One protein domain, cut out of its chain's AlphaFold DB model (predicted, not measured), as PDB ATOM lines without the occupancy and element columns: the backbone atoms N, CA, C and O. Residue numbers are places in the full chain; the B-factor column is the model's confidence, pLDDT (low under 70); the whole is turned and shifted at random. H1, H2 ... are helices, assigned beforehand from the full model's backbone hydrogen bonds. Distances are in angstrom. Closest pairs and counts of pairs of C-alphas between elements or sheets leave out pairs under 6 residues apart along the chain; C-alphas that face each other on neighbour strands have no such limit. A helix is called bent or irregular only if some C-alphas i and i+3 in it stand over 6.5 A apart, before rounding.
ATOM      1  N   GLY A  82      12.166  72.569  32.336       96.00
ATOM      2  CA  GLY A  82      12.553  71.158  32.291       96.00
ATOM      3  C   GLY A  82      13.448  70.743  33.463       96.00
ATOM      4  O   GLY A  82      13.206  69.712  34.086       96.00
ATOM      5  N   PHE A  83      14.440  71.560  33.814       96.56
ATOM      6  CA  PHE A  83      15.339  71.311  34.941       96.56
ATOM      7  C   PHE A  83      14.596  71.335  36.284       96.56
ATOM      8  O   PHE A  83      14.758  70.421  37.093       96.56
ATOM      9  N   ALA A  84      13.720  72.322  36.490       96.88
ATOM     10  CA  ALA A  84      12.878  72.409  37.680       96.88
ATOM     11  C   ALA A  84      11.941  71.195  37.808       96.88
ATOM     12  O   ALA A  84      11.841  70.605  38.882       96.88
ATOM     13  N   ASN A  85      11.320  70.774  36.703       97.69
ATOM     14  CA  ASN A  85      10.483  69.578  36.668       97.69
ATOM     15  C   ASN A  85      11.282  68.317  37.027       97.69
ATOM     16  O   ASN A  85      10.830  67.528  37.851       97.69
ATOM     17  N   SER A  86      12.485  68.138  36.478       97.88
ATOM     18  CA  SER A  86      13.358  67.006  36.818       97.88
ATOM     19  C   SER A  86      13.704  66.961  38.307       97.88
ATOM     20  O   SER A  86      13.631  65.896  38.924       97.88
ATOM     21  N   ILE A  87      14.028  68.104  38.919       98.06
ATOM     22  CA  ILE A  87      14.290  68.179  40.365       98.06
ATOM     23  C   ILE A  87      13.030  67.835  41.160       98.06
ATOM     24  O   ILE A  87      13.099  67.055  42.111       98.06
ATOM     25  N   LEU A  88      11.880  68.383  40.764       98.12
ATOM     26  CA  LEU A  88      10.610  68.124  41.434       98.12
ATOM     27  C   LEU A  88      10.262  66.631  41.386       98.12
ATOM     28  O   LEU A  88       9.991  66.034  42.424       98.12
ATOM     29  N   TYR A  89      10.322  66.015  40.204       97.50
ATOM     30  CA  TYR A  89       9.981  64.606  40.024       97.50
ATOM     31  C   TYR A  89      10.955  63.668  40.729       97.50
ATOM     32  O   TYR A  89      10.510  62.713  41.359       97.50
ATOM     33  N   THR A  90      12.261  63.934  40.672       97.88
ATOM     34  CA  THR A  90      13.247  63.102  41.381       97.88
ATOM     35  C   THR A  90      13.087  63.236  42.890       97.88
ATOM     36  O   THR A  90      12.991  62.229  43.578       97.88
ATOM     37  N   THR A  91      12.953  64.454  43.416       98.19
ATOM     38  CA  THR A  91      12.836  64.675  44.865       98.19
ATOM     39  C   THR A  91      11.533  64.106  45.420       98.19
ATOM     40  O   THR A  91      11.550  63.283  46.337       98.19
ATOM     41  N   VAL A  92      10.390  64.505  44.855       98.31
ATOM     42  CA  VAL A  92       9.070  64.044  45.314       98.31
ATOM     43  C   VAL A  92       8.915  62.548  45.055       98.31
ATOM     44  O   VAL A  92       8.458  61.819  45.936       98.31
ATOM     45  N   GLY A  93       9.355  62.072  43.889       97.94
ATOM     46  CA  GLY A  93       9.334  60.656  43.536       97.94
ATOM     47  C   GLY A  93      10.159  59.807  44.498       97.94
ATOM     48  O   GLY A  93       9.656  58.800  44.991       97.94
ATOM     49  N   THR A  94      11.381  60.225  44.840       98.19
ATOM     50  CA  THR A  94      12.224  59.516  45.814       98.19
ATOM     51  C   THR A  94      11.612  59.527  47.212       98.19
ATOM     52  O   THR A  94      11.593  58.482  47.857       98.19
ATOM     53  N   ILE A  95      11.061  60.654  47.680       98.44
ATOM     54  CA  ILE A  95      10.405  60.719  48.997       98.44
ATOM     55  C   ILE A  95       9.227  59.743  49.055       98.44
ATOM     56  O   ILE A  95       9.155  58.919  49.967       98.44
ATOM     57  N   ILE A  96       8.329  59.799  48.069       98.19
ATOM     58  CA  ILE A  96       7.168  58.904  48.005       98.19
ATOM     59  C   ILE A  96       7.630  57.446  47.909       98.19
ATOM     60  O   ILE A  96       7.107  56.595  48.629       98.19
ATOM     61  N   ASN A  97       8.628  57.150  47.072       97.38
ATOM     62  CA  ASN A  97       9.166  55.802  46.910       97.38
ATOM     63  C   ASN A  97       9.726  55.247  48.226       97.38
ATOM     64  O   ASN A  97       9.374  54.132  48.607       97.38
ATOM     65  N   ILE A  98      10.538  56.024  48.945       98.06
ATOM     66  CA  ILE A  98      11.108  55.609  50.231       98.06
ATOM     67  C   ILE A  98      10.000  55.391  51.259       98.06
ATOM     68  O   ILE A  98       9.990  54.353  51.917       98.06
ATOM     69  N   VAL A  99       9.047  56.320  51.382       98.19
ATOM     70  CA  VAL A  99       7.932  56.197  52.333       98.19
ATOM     71  C   VAL A  99       7.123  54.931  52.056       98.19
ATOM     72  O   VAL A  99       6.919  54.126  52.963       98.19
ATOM     73  N   MET A 100       6.719  54.706  50.804       96.88
ATOM     74  CA  MET A 100       5.943  53.519  50.429       96.88
ATOM     75  C   MET A 100       6.738  52.228  50.634       96.88
ATOM     76  O   MET A 100       6.214  51.258  51.186       96.88
ATOM     77  N   THR A 101       8.020  52.226  50.261       95.25
ATOM     78  CA  THR A 101       8.901  51.067  50.444       95.25
ATOM     79  C   THR A 101       9.086  50.749  51.924       95.25
ATOM     80  O   THR A 101       9.003  49.585  52.300       95.25
ATOM     81  N   LEU A 102       9.271  51.749  52.789       97.06
ATOM     82  CA  LEU A 102       9.400  51.549  54.236       97.06
ATOM     83  C   LEU A 102       8.110  51.012  54.859       97.06
ATOM     84  O   LEU A 102       8.164  50.057  55.635       97.06
ATOM     85  N   LEU A 103       6.960  51.589  54.499       95.44
ATOM     86  CA  LEU A 103       5.653  51.146  54.990       95.44
ATOM     87  C   LEU A 103       5.366  49.685  54.615       95.44
ATOM     88  O   LEU A 103       4.798  48.955  55.425       95.44
ATOM     89  N   ALA A 104       5.791  49.245  53.429       92.62
ATOM     90  CA  ALA A 104       5.651  47.857  52.991       92.62
ATOM     91  C   ALA A 104       6.718  46.924  53.597       92.62
ATOM     92  O   ALA A 104       6.403  45.827  54.063       92.62
ATOM     93  N   ALA A 105       7.983  47.349  53.623       92.94
ATOM     94  CA  ALA A 105       9.104  46.526  54.073       92.94
ATOM     95  C   ALA A 105       9.095  46.290  55.590       92.94
ATOM     96  O   ALA A 105       9.457  45.202  56.043       92.94
ATOM     97  N   TYR A 106       8.658  47.271  56.386       93.56
ATOM     98  CA  TYR A 106       8.646  47.169  57.845       93.56
ATOM     99  C   TYR A 106       7.816  45.989  58.384       93.56
ATOM    100  O   TYR A 106       8.388  45.151  59.087       93.56
ATOM    101  N   PRO A 107       6.512  45.842  58.071       91.06
ATOM    102  CA  PRO A 107       5.736  44.695  58.534       91.06
ATOM    103  C   PRO A 107       6.300  43.376  57.994       91.06
ATOM    104  O   PRO A 107       6.332  42.386  58.719       91.06
ATOM    105  N   LEU A 108       6.810  43.368  56.759       90.88
ATOM    106  CA  LEU A 108       7.346  42.169  56.110       90.88
ATOM    107  C   LEU A 108       8.673  41.680  56.723       90.88
ATOM    108  O   LEU A 108       8.991  40.486  56.664       90.88
ATOM    109  N   SER A 109       9.424  42.595  57.343       90.88
ATOM    110  CA  SER A 109      10.646  42.291  58.095       90.88
ATOM    111  C   SER A 109      10.376  41.544  59.405       90.88
ATOM    112  O   SER A 109      11.257  40.834  59.895       90.88
ATOM    113  N   ARG A 110       9.160  41.647  59.963       90.12
ATOM    114  CA  ARG A 110       8.795  40.954  61.203       90.12
ATOM    115  C   ARG A 110       8.435  39.489  60.913       90.12
ATOM    116  O   ARG A 110       7.578  39.229  60.067       90.12
ATOM    117  N   PRO A 111       9.044  38.515  61.618       83.88
ATOM    118  CA  PRO A 111       8.776  37.095  61.385       83.88
ATOM    119  C   PRO A 111       7.348  36.683  61.773       83.88
ATOM    120  O   PRO A 111       6.830  35.730  61.195       83.88
ATOM    121  N   ASP A 112       6.708  37.431  62.674       89.00
ATOM    122  CA  ASP A 112       5.383  37.133  63.235       89.00
ATOM    123  C   ASP A 112       4.210  37.613  62.358       89.00
ATOM    124  O   ASP A 112       3.049  37.474  62.741       89.00
ATOM    125  N   LEU A 113       4.483  38.198  61.184       90.62
ATOM    126  CA  LEU A 113       3.439  38.683  60.282       90.62
ATOM    127  C   LEU A 113       2.682  37.497  59.638       90.62
ATOM    128  O   LEU A 113       3.288  36.717  58.887       90.62
ATOM    129  N   PRO A 114       1.357  37.365  59.845       86.12
ATOM    130  CA  PRO A 114       0.569  36.353  59.151       86.12
ATOM    131  C   PRO A 114       0.596  36.604  57.634       86.12
ATOM    132  O   PRO A 114       0.620  37.743  57.179       86.12
ATOM    133  N   LEU A 115       0.612  35.532  56.833       89.94
ATOM    134  CA  LEU A 115       0.669  35.578  55.358       89.94
ATOM    135  C   LEU A 115       1.972  36.152  54.746       89.94
ATOM    136  O   LEU A 115       2.070  36.294  53.525       89.94
ATOM    137  N   ARG A 116       3.027  36.376  55.547       89.50
ATOM    138  CA  ARG A 116       4.346  36.867  55.089       89.50
ATOM    139  C   ARG A 116       4.905  36.132  53.867       89.50
ATOM    140  O   ARG A 116       5.412  36.772  52.953       89.50
ATOM    141  N   LYS A 117       4.821  34.795  53.833       87.44
ATOM    142  CA  LYS A 117       5.343  33.987  52.712       87.44
ATOM    143  C   LYS A 117       4.616  34.277  51.392       87.44
ATOM    144  O   LYS A 117       5.266  34.316  50.356       87.44
ATOM    145  N   GLY A 118       3.303  34.512  51.437       90.69
ATOM    146  CA  GLY A 118       2.512  34.857  50.253       90.69
ATOM    147  C   GLY A 118       2.847  36.253  49.728       90.69
ATOM    148  O   GLY A 118       3.093  36.418  48.538       90.69
ATOM    149  N   LEU A 119       2.952  37.240  50.623       91.75
ATOM    150  CA  LEU A 119       3.342  38.608  50.257       91.75
ATOM    151  C   LEU A 119       4.773  38.679  49.705       91.75
ATOM    152  O   LEU A 119       5.000  39.310  48.676       91.75
ATOM    153  N   MET A 120       5.724  37.983  50.338       91.50
ATOM    154  CA  MET A 120       7.095  37.869  49.826       91.50
ATOM    155  C   MET A 120       7.125  37.241  48.428       91.50
ATOM    156  O   MET A 120       7.888  37.706  47.586       91.50
ATOM    157  N   LEU A 121       6.298  36.220  48.166       92.69
ATOM    158  CA  LEU A 121       6.206  35.591  46.848       92.69
ATOM    159  C   LEU A 121       5.727  36.587  45.790       92.69
ATOM    160  O   LEU A 121       6.369  36.676  44.754       92.69
ATOM    161  N   ILE A 122       4.676  37.372  46.056       93.56
ATOM    162  CA  ILE A 122       4.164  38.381  45.107       93.56
ATOM    163  C   ILE A 122       5.232  39.436  44.785       93.56
ATOM    164  O   ILE A 122       5.470  39.727  43.617       93.56
ATOM    165  N   VAL A 123       5.911  39.983  45.801       91.62
ATOM    166  CA  VAL A 123       6.972  40.989  45.590       91.62
ATOM    167  C   VAL A 123       8.138  40.397  44.796       91.62
ATOM    168  O   VAL A 123       8.622  40.995  43.840       91.62
ATOM    169  N   THR A 124       8.568  39.191  45.161       92.50
ATOM    170  CA  THR A 124       9.703  38.521  44.514       92.50
ATOM    171  C   THR A 124       9.366  38.103  43.083       92.50
ATOM    172  O   THR A 124      10.226  38.164  42.210       92.50
ATOM    173  N   LEU A 125       8.108  37.738  42.817       95.81
ATOM    174  CA  LEU A 125       7.612  37.459  41.473       95.81
ATOM    175  C   LEU A 125       7.867  38.669  40.560       95.81
ATOM    176  O   LEU A 125       8.508  38.518  39.534       95.81
ATOM    177  N   THR A 126       7.497  39.883  40.975       93.56
ATOM    178  CA  THR A 126       7.726  41.096  40.158       93.56
ATOM    179  C   THR A 126       9.199  41.465  39.927       93.56
ATOM    180  O   THR A 126       9.481  42.320  39.097       93.56
ATOM    181  N   MET A 127      10.146  40.876  40.668       91.94
ATOM    182  CA  MET A 127      11.582  41.089  40.436       91.94
ATOM    183  C   MET A 127      12.171  40.119  39.406       91.94
ATOM    184  O   MET A 127      13.150  40.461  38.747       91.94
ATOM    185  N   PHE A 128      11.630  38.900  39.320       89.31
ATOM    186  CA  PHE A 128      12.156  37.837  38.454       89.31
ATOM    187  C   PHE A 128      11.379  37.658  37.148       89.31
ATOM    188  O   PHE A 128      11.912  37.045  36.223       89.31
ATOM    189  N   PHE A 129      10.147  38.160  37.087       82.12
ATOM    190  CA  PHE A 129       9.303  38.196  35.897       82.12
ATOM    191  C   PHE A 129       9.201  39.631  35.389       82.12
ATOM    192  O   PHE A 129       9.379  39.822  34.167       82.12
TER     193      PHE A 129
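Overview. This is residues 82 to 129 of the 129 residues of an uncharacterized protein of Paenibacillus sp. URB8-2 (UniProt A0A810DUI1). Two helices make an open, lopsided V: the long H1 runs to the apex, residues 110 to 115 turn the chain there, and the shorter H2 folds back at a slant, away from H1. The arms come together only near the apex, and their far parts, residues 82 to 103 of H1 and 121 to 128 of H2, stand free. The printed part has 48 residues with two named helices, H1 then H2, and no named strand; its class is all helix. It is extended, with a radius of gyration of the C-alphas of 15.0 A, and its outline is flat, spanning 45 by 24 by 9 A.

Along the chain. Find C-alpha 82 at (12.553, 71.158, 32.291); from there H1, residues 82 to 109, runs 38.8 A to C-alpha 109 at (10.646, 42.291, 58.095). H1 is neither bent nor irregular, but only just: C-alphas 104 and 107 are 6.4 A apart. After six residues, H2, residues 116 to 128, runs 18.4 A to C-alpha 128 at (12.156, 37.837, 38.454).

Arrangement. Look at Leu 108 and Arg 116, whose C-alphas are the closest of H1 and H2, 6.2 A apart. The two helices only just touch, with 3 pairs of C-alphas within 8 A, made by residue 108 of H1 alone and residues 116 to 120 of H2 alone. They run opposite ways at a tilt of 37 degrees, only just steep, and form a helical hairpin. Their centres are 20.5 A apart. Along the backbone, O i to N i+4 pairs are within hydrogen-bond range in 22 of 24 cases in H1 and 8 of 9 in H2.

Size, cuts and confidence. The two C-alphas farthest apart, those of Gly 82 and Asp 112, are 46.5 A apart. The printed part has no cut and ends at Phe 129, the chain's last residue. The link from H1 to H2 is short, and residues 109 to 115 stand free. The mean pLDDT of the printed part is 93.7, and no printed residue is under 70.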